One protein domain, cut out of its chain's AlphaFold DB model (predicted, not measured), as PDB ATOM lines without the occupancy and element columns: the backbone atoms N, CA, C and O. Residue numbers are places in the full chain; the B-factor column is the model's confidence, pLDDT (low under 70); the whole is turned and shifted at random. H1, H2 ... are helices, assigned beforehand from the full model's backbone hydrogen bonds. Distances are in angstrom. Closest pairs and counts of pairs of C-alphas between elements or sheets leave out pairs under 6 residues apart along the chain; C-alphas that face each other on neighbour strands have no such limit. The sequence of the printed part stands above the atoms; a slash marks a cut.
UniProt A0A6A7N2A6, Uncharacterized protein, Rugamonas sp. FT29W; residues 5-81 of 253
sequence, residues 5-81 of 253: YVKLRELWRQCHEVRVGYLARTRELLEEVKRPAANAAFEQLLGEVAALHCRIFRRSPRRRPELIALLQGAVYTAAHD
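What this domain is: This is residues 5 to 81 of the 253 residues of an uncharacterized protein of Rugamonas sp. FT29W (UniProt A0A6A7N2A6). Four helices run roughly lengthwise in a loose bundle: H3 and H4 form a helical hairpin, H1 runs beside H3, and H2 runs beside H4, each with few contacts. The printed part has 77 residues with four named helices in the order H1, H2, H3, H4 and no named strand; the class is all helix. The whole is compact, with a radius of gyration of the C-alphas of 12.4 A, and spans 34 by 27 by 20 A.

How they stand to each other: Begin at H1, residues 5 to 14, and compare it with H3, residues 40 to 59: they are close but not clearly touching, with their closest C-alphas, Leu 8 and Gly 47, 7.2 A apart. They run the same way at a shallow tilt of 4 degrees. Next comes H2, residues 20 to 32, which is apart from H1 and from H3. H2 is close but not clearly touching H4, residues 65 to 78, with their closest C-alphas, Leu 29 and Tyr 76, 7.5 A apart; they run the same way at a shallow tilt of 24 degrees. H3 and H4 touch as a hairpin, opposite ways at a shallow tilt of 7 degrees, with their closest C-alphas, Val 49 and Leu 71, 6.5 A apart. H1 and H4 are apart. Every O i to N i+4 pair is within hydrogen-bond range in H1, H3 and H4; in H2, 7 of 9 are.

Where its parts are: Find C-alpha 5 at (131.365, 105.726, 112.293); from there H1 runs 14.6 A to C-alpha 14. H2 covers 18.5 A. H3, the longest, runs 29.3 A from C-alpha 40 at (119.865, 102.090, 114.384). H4 covers 19.6 A and ends at C-alpha 78 at (116.318, 102.072, 103.083).

The domain as a whole: The C-alphas farthest apart, Ala 37 and Arg 62, are 35.6 A apart. The printed part has no cut; the links H1 to H2 and H3 to H4 are tight, and H2 to H3 is short. The mean pLDDT of the printed part is 71.3; residues 5 to 38 and 60 to 63 are under 70.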
ATOM      1  N   TYR A   5     130.565 105.032 113.299       46.41
ATOM      2  CA  TYR A   5     131.365 105.726 112.293       46.41
ATOM      3  C   TYR A   5     132.863 105.412 112.332       46.41
ATOM      4  O   TYR A   5     133.440 105.242 111.269       46.41
ATOM      5  N   VAL A   6     133.509 105.314 113.498       56.47
ATOM      6  CA  VAL A   6     134.956 105.045 113.621       56.47
ATOM      7  C   VAL A   6     135.290 103.609 113.214       56.47
ATOM      8  O   VAL A   6     136.225 103.391 112.447       56.47
ATOM      9  N   LYS A   7     134.475 102.638 113.642       49.84
ATOM     10  CA  LYS A   7     134.655 101.216 113.306       49.84
ATOM     11  C   LYS A   7     134.330 100.938 111.834       49.84
ATOM     12  O   LYS A   7     135.037 100.184 111.166       49.84
ATOM     13  N   LEU A   8     133.323 101.637 111.300       46.22
ATOM     14  CA  LEU A   8     133.073 101.718 109.863       46.22
ATOM     15  C   LEU A   8     134.261 102.346 109.136       46.22
ATOM     16  O   LEU A   8     134.617 101.804 108.102       46.22
ATOM     17  N   ARG A   9     134.903 103.403 109.673       50.41
ATOM     18  CA  ARG A   9     136.067 104.120 109.096       50.41
ATOM     19  C   ARG A   9     137.329 103.257 108.972       50.41
ATOM     20  O   ARG A   9     138.091 103.442 108.024       50.41
ATOM     21  N   GLU A  10     137.542 102.314 109.885       56.75
ATOM     22  CA  GLU A  10     138.687 101.390 109.858       56.75
ATOM     23  C   GLU A  10     138.487 100.233 108.874       56.75
ATOM     24  O   GLU A  10     139.338 100.025 108.008       56.75
ATOM     25  N   LEU A  11     137.324  99.570 108.906       50.44
ATOM     26  CA  LEU A  11     136.923  98.607 107.863       50.44
ATOM     27  C   LEU A  11     136.860  99.283 106.479       50.44
ATOM     28  O   LEU A  11     137.170  98.685 105.450       50.44
ATOM     29  N   TRP A  12     136.529 100.576 106.465       49.12
ATOM     30  CA  TRP A  12     136.584 101.462 105.310       49.12
ATOM     31  C   TRP A  12     138.010 101.626 104.761       49.12
ATOM     32  O   TRP A  12     138.219 101.508 103.553       49.12
ATOM     33  N   ARG A  13     138.994 101.921 105.615       55.94
ATOM     34  CA  ARG A  13     140.376 102.208 105.196       55.94
ATOM     35  C   ARG A  13     141.024 101.023 104.475       55.94
ATOM     36  O   ARG A  13     141.762 101.231 103.522       55.94
ATOM     37  N   GLN A  14     140.683  99.794 104.866       54.94
ATOM     38  CA  GLN A  14     141.181  98.571 104.223       54.94
ATOM     39  C   GLN A  14     140.578  98.294 102.832       54.94
ATOM     40  O   GLN A  14     141.216  97.628 102.025       54.94
ATOM     41  N   CYS A  15     139.399  98.834 102.502       53.75
ATOM     42  CA  CYS A  15     138.795  98.733 101.160       53.75
ATOM     43  C   CYS A  15     139.098  99.967 100.263       53.75
ATOM     44  O   CYS A  15     138.523 100.090  99.180       53.75
ATOM     45  N   HIS A  16     139.945 100.913 100.712       46.72
ATOM     46  CA  HIS A  16     140.023 102.313 100.244       46.72
ATOM     47  C   HIS A  16     140.671 102.586  98.881       46.72
ATOM     48  O   HIS A  16     140.362 103.613  98.278       46.72
ATOM     49  N   GLU A  17     141.479 101.693  98.323       51.88
ATOM     50  CA  GLU A  17     142.121 102.002  97.037       51.88
ATOM     51  C   GLU A  17     141.198 101.835  95.827       51.88
ATOM     52  O   GLU A  17     141.391 102.509  94.821       51.88
ATOM     53  N   VAL A  18     140.119 101.053  95.923       52.19
ATOM     54  CA  VAL A  18     139.208 100.838  94.777       52.19
ATOM     55  C   VAL A  18     137.920 101.664  94.865       52.19
ATOM     56  O   VAL A  18     136.877 101.358  94.293       52.19
ATOM     57  N   ARG A  19     137.982 102.737  95.646       52.34
ATOM     58  CA  ARG A  19     136.830 103.250  96.381       52.34
ATOM     59  C   ARG A  19     136.366 104.646  96.000       52.34
ATOM     60  O   ARG A  19     135.255 105.031  96.354       52.34
ATOM     61  N   VAL A  20     137.195 105.400  95.292       53.16
ATOM     62  CA  VAL A  20     137.029 106.855  95.187       53.16
ATOM     63  C   VAL A  20     135.761 107.243  94.409       53.16
ATOM     64  O   VAL A  20     135.071 108.173  94.808       53.16
ATOM     65  N   GLY A  21     135.367 106.482  93.381       55.47
ATOM     66  CA  GLY A  21     134.176 106.803  92.577       55.47
ATOM     67  C   GLY A  21     132.834 106.411  93.211       55.47
ATOM     68  O   GLY A  21     131.877 107.179  93.180       55.47
ATOM     69  N   TYR A  22     132.742 105.221  93.813       53.72
ATOM     70  CA  TYR A  22     131.470 104.710  94.343       53.72
ATOM     71  C   TYR A  22     131.041 105.421  95.633       53.72
ATOM     72  O   TYR A  22     129.853 105.632  95.878       53.72
ATOM     73  N   LEU A  23     132.021 105.808  96.449       53.19
ATOM     74  CA  LEU A  23     131.784 106.514  97.701       53.19
ATOM     75  C   LEU A  23     131.401 107.968  97.519       53.19
ATOM     76  O   LEU A  23     130.586 108.450  98.291       53.19
ATOM     77  N   ALA A  24     131.969 108.650  96.523       59.50
ATOM     78  CA  ALA A  24     131.543 110.002  96.188       59.50
ATOM     79  C   ALA A  24     130.040 110.002  95.885       59.50
ATOM     80  O   ALA A  24     129.286 110.734  96.514       59.50
ATOM     81  N   ARG A  25     129.590 109.045  95.065       60.16
ATOM     82  CA  ARG A  25     128.184 108.926  94.673       60.16
ATOM     83  C   ARG A  25     127.259 108.455  95.802       60.16
ATOM     84  O   ARG A  25     126.141 108.932  95.911       60.16
ATOM     85  N   THR A  26     127.695 107.539  96.674       58.31
ATOM     86  CA  THR A  26     126.880 107.142  97.848       58.31
ATOM     87  C   THR A  26     126.852 108.212  98.933       58.31
ATOM     88  O   THR A  26     125.849 108.333  99.624       58.31
ATOM     89  N   ARG A  27     127.917 109.004  99.075       63.00
ATOM     90  CA  ARG A  27     127.948 110.156  99.975       63.00
ATOM     91  C   ARG A  27     127.064 111.290  99.465       63.00
ATOM     92  O   ARG A  27     126.312 111.820 100.264       63.00
ATOM     93  N   GLU A  28     127.096 111.591  98.168       65.50
ATOM     94  CA  GLU A  28     126.156 112.522  97.527       65.50
ATOM     95  C   GLU A  28     124.706 112.079  97.759       65.50
ATOM     96  O   GLU A  28     123.909 112.861  98.261       65.50
ATOM     97  N   LEU A  29     124.388 110.798  97.525       60.75
ATOM     98  CA  LEU A  29     123.052 110.252  97.798       60.75
ATOM     99  C   LEU A  29     122.663 110.346  99.285       60.75
ATOM    100  O   LEU A  29     121.504 110.591  99.604       60.75
ATOM    101  N   LEU A  30     123.610 110.162 100.209       59.56
ATOM    102  CA  LEU A  30     123.374 110.303 101.651       59.56
ATOM    103  C   LEU A  30     123.237 111.767 102.100       59.56
ATOM    104  O   LEU A  30     122.555 112.028 103.086       59.56
ATOM    105  N   GLU A  31     123.883 112.708 101.411       65.62
ATOM    106  CA  GLU A  31     123.754 114.150 101.655       65.62
ATOM    107  C   GLU A  31     122.440 114.705 101.067       65.62
ATOM    108  O   GLU A  31     121.846 115.618 101.642       65.62
ATOM    109  N   GLU A  32     121.948 114.112  99.975       61.59
ATOM    110  CA  GLU A  32     120.685 114.460  99.315       61.59
ATOM    111  C   GLU A  32     119.455 113.963 100.097       61.59
ATOM    112  O   GLU A  32     118.441 114.663 100.195       61.59
ATOM    113  N   VAL A  33     119.563 112.806 100.763       59.28
ATOM    114  CA  VAL A  33     118.577 112.359 101.757       59.28
ATOM    115  C   VAL A  33     118.757 113.195 103.030       59.28
ATOM    116  O   VAL A  33     119.433 112.808 103.985       59.28
ATOM    117  N   LYS A  34     118.135 114.378 103.055       52.47
ATOM    118  CA  LYS A  34     118.041 115.262 104.229       52.47
ATOM    119  C   LYS A  34     117.487 114.498 105.438       52.47
ATOM    120  O   LYS A  34     116.281 114.406 105.624       52.47
ATOM    121  N   ARG A  35     118.409 114.013 106.279       57.75
ATOM    122  CA  ARG A  35     118.180 113.334 107.565       57.75
ATOM    123  C   ARG A  35     117.184 112.170 107.456       57.75
ATOM    124  O   ARG A  35     116.036 112.332 107.875       57.75
ATOM    125  N   PRO A  36     117.617 110.974 107.007       53.34
ATOM    126  CA  PRO A  36     116.889 109.775 107.403       53.34
ATOM    127  C   PRO A  36     116.821 109.800 108.933       53.34
ATOM    128  O   PRO A  36     117.815 110.137 109.589       53.34
ATOM    129  N   ALA A  37     115.645 109.537 109.508       53.28
ATOM    130  CA  ALA A  37     115.525 109.369 110.951       53.28
ATOM    131  C   ALA A  37     116.666 108.443 111.391       53.28
ATOM    132  O   ALA A  37     116.847 107.387 110.783       53.28
ATOM    133  N   ALA A  38     117.501 108.908 112.327       57.12
ATOM    134  CA  ALA A  38     118.710 108.229 112.785       57.12
ATOM    135  C   ALA A  38     118.322 106.925 113.498       57.12
ATOM    136  O   ALA A  38     118.313 106.819 114.721       57.12
ATOM    137  N   ASN A  39     117.913 105.949 112.702       73.50
ATOM    138  CA  ASN A  39     117.354 104.692 113.128       73.50
ATOM    139  C   ASN A  39     118.504 103.695 113.102       73.50
ATOM    140  O   ASN A  39     119.092 103.446 112.048       73.50
ATOM    141  N   ALA A  40     118.807 103.094 114.252       84.69
ATOM    142  CA  ALA A  40     119.865 102.090 114.384       84.69
ATOM    143  C   ALA A  40     119.761 100.966 113.328       84.69
ATOM    144  O   ALA A  40     120.772 100.442 112.867       84.69
ATOM    145  N   ALA A  41     118.539 100.646 112.884       86.50
ATOM    146  CA  ALA A  41     118.275  99.670 111.830       86.50
ATOM    147  C   ALA A  41     118.854 100.067 110.456       86.50
ATOM    148  O   ALA A  41     119.340  99.200 109.727       86.50
ATOM    149  N   PHE A  42     118.836 101.358 110.111       85.81
ATOM    150  CA  PHE A  42     119.437 101.877 108.880       85.81
ATOM    151  C   PHE A  42     120.968 101.816 108.950       85.81
ATOM    152  O   PHE A  42     121.609 101.328 108.021       85.81
ATOM    153  N   GLU A  43     121.561 102.223 110.078       83.94
ATOM    154  CA  GLU A  43     123.015 102.135 110.285       83.94
ATOM    155  C   GLU A  43     123.525 100.688 110.220       83.94
ATOM    156  O   GLU A  43     124.554 100.413 109.597       83.94
ATOM    157  N   GLN A  44     122.785  99.749 110.816       89.38
ATOM    158  CA  GLN A  44     123.098  98.326 110.735       89.38
ATOM    159  C   GLN A  44     123.083  97.834 109.282       89.38
ATOM    160  O   GLN A  44     124.030  97.176 108.845       89.38
ATOM    161  N   LEU A  45     122.045  98.188 108.516       88.50
ATOM    162  CA  LEU A  45     121.934  97.805 107.111       88.50
ATOM    163  C   LEU A  45     123.088  98.376 106.271       88.50
ATOM    164  O   LEU A  45     123.641  97.671 105.428       88.50
ATOM    165  N   LEU A  46     123.516  99.618 106.522       86.19
ATOM    166  CA  LEU A  46     124.688 100.201 105.858       86.19
ATOM    167  C   LEU A  46     125.970  99.405 106.139       86.19
ATOM    168  O   LEU A  46     126.777  99.194 105.229       86.19
ATOM    169  N   GLY A  47     126.157  98.936 107.377       84.56
ATOM    170  CA  GLY A  47     127.266  98.052 107.737       84.56
ATOM    171  C   GLY A  47     127.224  96.718 106.985       84.56
ATOM    172  O   GLY A  47     128.237  96.289 106.425       84.56
ATOM    173  N   GLU A  48     126.045  96.100 106.907       90.75
ATOM    174  CA  GLU A  48     125.794  94.844 106.186       90.75
ATOM    175  C   GLU A  48     126.055  94.983 104.671       90.75
ATOM    176  O   GLU A  48     126.740  94.145 104.070       90.75
ATOM    177  N   VAL A  49     125.579  96.073 104.057       89.62
ATOM    178  CA  VAL A  49     125.815  96.418 102.645       89.62
ATOM    179  C   VAL A  49     127.300  96.645 102.377       89.62
ATOM    180  O   VAL A  49     127.841  96.105 101.410       89.62
ATOM    181  N   ALA A  50     127.990  97.403 103.234       85.19
ATOM    182  CA  ALA A  50     129.418  97.670 103.080       85.19
ATOM    183  C   ALA A  50     130.255  96.384 103.176       85.19
ATOM    184  O   ALA A  50     131.154  96.167 102.357       85.19
ATOM    185  N   ALA A  51     129.932  95.504 104.128       87.88
ATOM    186  CA  ALA A  51     130.590  94.211 104.279       87.88
ATOM    187  C   ALA A  51     130.370  93.313 103.049       87.88
ATOM    188  O   ALA A  51     131.319  92.711 102.538       87.88
ATOM    189  N   LEU A  52     129.138  93.240 102.531       89.00
ATOM    190  CA  LEU A  52     128.829  92.485 101.313       89.00
ATOM    191  C   LEU A  52     129.543  93.066 100.082       89.00
ATOM    192  O   LEU A  52     130.124  92.313  99.303       89.00
ATOM    193  N   HIS A  53     129.598  94.390  99.947       86.94
ATOM    194  CA  HIS A  53     130.320  95.053  98.863       86.94
ATOM    195  C   HIS A  53     131.826  94.735  98.889       86.94
ATOM    196  O   HIS A  53     132.392  94.371  97.859       86.94
ATOM    197  N   CYS A  54     132.476  94.782 100.059       84.44
ATOM    198  CA  CYS A  54     133.883  94.382 100.191       84.44
ATOM    199  C   CYS A  54     134.096  92.888  99.855       84.44
ATOM    200  O   CYS A  54     135.075  92.551  99.181       84.44
ATOM    201  N   ARG A  55     133.169  91.990 100.238       85.25
ATOM    202  CA  ARG A  55     133.212  90.559  99.856       85.25
ATOM    203  C   ARG A  55     133.113  90.359  98.341       85.25
ATOM    204  O   ARG A  55     133.938  89.644  97.770       85.25
ATOM    205  N   ILE A  56     132.158  91.021  97.684       85.81
ATOM    206  CA  ILE A  56     132.003  91.007  96.216       85.81
ATOM    207  C   ILE A  56     133.292  91.490  95.552       85.81
ATOM    208  O   ILE A  56     133.810  90.854  94.628       85.81
ATOM    209  N   PHE A  57     133.836  92.598  96.059       82.25
ATOM    210  CA  PHE A  57     135.007  93.242  95.492       82.25
ATOM    211  C   PHE A  57     136.245  92.339  95.519       82.25
ATOM    212  O   PHE A  57     136.927  92.214  94.499       82.25
ATOM    213  N   ARG A  58     136.498  91.679  96.657       80.88
ATOM    214  CA  ARG A  58     137.652  90.793  96.862       80.88
ATOM    215  C   ARG A  58     137.657  89.583  95.922       80.88
ATOM    216  O   ARG A  58     138.726  89.049  95.648       80.88
ATOM    217  N   ARG A  59     136.489  89.135  95.446       72.62
ATOM    218  CA  ARG A  59     136.356  87.835  94.767       72.62
ATOM    219  C   ARG A  59     136.101  87.894  93.268       72.62
ATOM    220  O   ARG A  59     136.575  87.011  92.560       72.62
ATOM    221  N   SER A  60     135.362  88.882  92.756       67.56
ATOM    222  CA  SER A  60     135.062  88.932  91.317       67.56
ATOM    223  C   SER A  60     135.017  90.354  90.756       67.56
ATOM    224  O   SER A  60     134.087  91.116  91.043       67.56
ATOM    225  N   PRO A  61     135.978  90.724  89.885       61.16
ATOM    226  CA  PRO A  61     135.966  92.026  89.242       61.16
ATOM    227  C   PRO A  61     134.903  92.239  88.171       61.16
ATOM    228  O   PRO A  61     134.569  93.378  87.860       61.16
ATOM    229  N   ARG A  62     134.384  91.153  87.591       64.31
ATOM    230  CA  ARG A  62     133.650  91.204  86.318       64.31
ATOM    231  C   ARG A  62     132.124  91.128  86.451       64.31
ATOM    232  O   ARG A  62     131.437  91.635  85.578       64.31
ATOM    233  N   ARG A  63     131.569  90.567  87.533       62.53
ATOM    234  CA  ARG A  63     130.103  90.398  87.731       62.53
ATOM    235  C   ARG A  63     129.472  91.494  88.600       62.53
ATOM    236  O   ARG A  63     128.656  91.232  89.476       62.53
ATOM    237  N   ARG A  64     129.931  92.728  88.404       70.44
ATOM    238  CA  ARG A  64     129.720  93.846  89.330       70.44
ATOM    239  C   ARG A  64     128.438  94.668  89.139       70.44
ATOM    240  O   ARG A  64     127.870  95.031  90.163       70.44
ATOM    241  N   PRO A  65     127.968  94.997  87.923       81.69
ATOM    242  CA  PRO A  65     127.041  96.119  87.780       81.69
ATOM    243  C   PRO A  65     125.672  95.840  88.404       81.69
ATOM    244  O   PRO A  65     125.150  96.697  89.104       81.69
ATOM    245  N   GLU A  66     125.133  94.631  88.240       86.19
ATOM    246  CA  GLU A  66     123.806  94.280  88.761       86.19
ATOM    247  C   GLU A  66     123.769  94.189  90.289       86.19
ATOM    248  O   GLU A  66     122.893  94.772  90.921       86.19
ATOM    249  N   LEU A  67     124.735  93.494  90.905       88.88
ATOM    250  CA  LEU A  67     124.814  93.390  92.367       88.88
ATOM    251  C   LEU A  67     125.082  94.754  93.000       88.88
ATOM    252  O   LEU A  67     124.499  95.079  94.028       88.88
ATOM    253  N   ILE A  68     125.936  95.566  92.374       86.31
ATOM    254  CA  ILE A  68     126.198  96.925  92.838       86.31
ATOM    255  C   ILE A  68     124.934  97.784  92.720       86.31
ATOM    256  O   ILE A  68     124.589  98.454  93.687       86.31
ATOM    257  N   ALA A  69     124.206  97.722  91.602       87.62
ATOM    258  CA  ALA A  69     122.949  98.448  91.428       87.62
ATOM    259  C   ALA A  69     121.890  98.031  92.464       87.62
ATOM    260  O   ALA A  69     121.220  98.892  93.029       87.62
ATOM    261  N   LEU A  70     121.783  96.735  92.783       89.94
ATOM    262  CA  LEU A  70     120.890  96.244  93.839       89.94
ATOM    263  C   LEU A  70     121.293  96.756  95.225       89.94
ATOM    264  O   LEU A  70     120.428  97.162  95.997       89.94
ATOM    265  N   LEU A  71     122.591  96.786  95.542       90.81
ATOM    266  CA  LEU A  71     123.080  97.342  96.807       90.81
ATOM    267  C   LEU A  71     122.846  98.857  96.895       90.81
ATOM    268  O   LEU A  71     122.474  99.347  97.958       90.81
ATOM    269  N   GLN A  72     123.016  99.598  95.795       88.38
ATOM    270  CA  GLN A  72     122.666 101.024  95.733       88.38
ATOM    271  C   GLN A  72     121.165 101.238  95.935       88.38
ATOM    272  O   GLN A  72     120.774 102.075  96.747       88.38
ATOM    273  N   GLY A  73     120.333 100.453  95.246       90.25
ATOM    274  CA  GLY A  73     118.880 100.482  95.390       90.25
ATOM    275  C   GLY A  73     118.433 100.150  96.813       90.25
ATOM    276  O   GLY A  73     117.554 100.825  97.343       90.25
ATOM    277  N   ALA A  74     119.083  99.183  97.467       92.00
ATOM    278  CA  ALA A  74     118.832  98.845  98.864       92.00
ATOM    279  C   ALA A  74     119.108 100.034  99.794       92.00
ATOM    280  O   ALA A  74     118.263 100.354 100.623       92.00
ATOM    281  N   VAL A  75     120.239 100.729  99.625       89.00
ATOM    282  CA  VAL A  75     120.589 101.912 100.434       89.00
ATOM    283  C   VAL A  75     119.627 103.074 100.185       89.00
ATOM    284  O   VAL A  75     119.137 103.673 101.141       89.00
ATOM    285  N   TYR A  76     119.322 103.371  98.921       88.25
ATOM    286  CA  TYR A  76     118.402 104.449  98.547       88.25
ATOM    287  C   TYR A  76     116.979 104.203  99.068       88.25
ATOM    288  O   TYR A  76     116.333 105.098  99.614       88.25
ATOM    289  N   THR A  77     116.501 102.964  98.951       90.88
ATOM    290  CA  THR A  77     115.175 102.578  99.446       90.88
ATOM    291  C   THR A  77     115.146 102.588 100.969       90.88
ATOM    292  O   THR A  77     114.212 103.134 101.546       90.88
ATOM    293  N   ALA A  78     116.200 102.088 101.625       89.25
ATOM    294  CA  ALA A  78     116.318 102.072 103.083       89.25
ATOM    295  C   ALA A  78     116.289 103.465 103.721       89.25
ATOM    296  O   ALA A  78     115.897 103.597 104.877       89.25
ATOM    297  N   ALA A  79     116.706 104.491 102.977       86.50
ATOM    298  CA  ALA A  79     116.656 105.876 103.426       86.50
ATOM    299  C   ALA A  79     115.216 106.383 103.639       86.50
ATOM    300  O   ALA A  79     114.997 107.275 104.457       86.50
ATOM    301  N   HIS A  80     114.250 105.796 102.925       88.62
ATOM    302  CA  HIS A  80     112.823 106.104 103.034       88.62
ATOM    303  C   HIS A  80     112.067 105.032 103.837       88.62
ATOM    304  O   HIS A  80     111.187 105.355 104.627       88.62
ATOM    305  N   ASP A  81     112.414 103.758 103.633       91.50
ATOM    306  CA  ASP A  81     111.747 102.579 104.187       91.50
ATOM    307  C   ASP A  81     112.784 101.460 104.409       91.50
ATOM    308  O   ASP A  81     113.233 100.787 103.472       91.50
TER     309      ASP A  81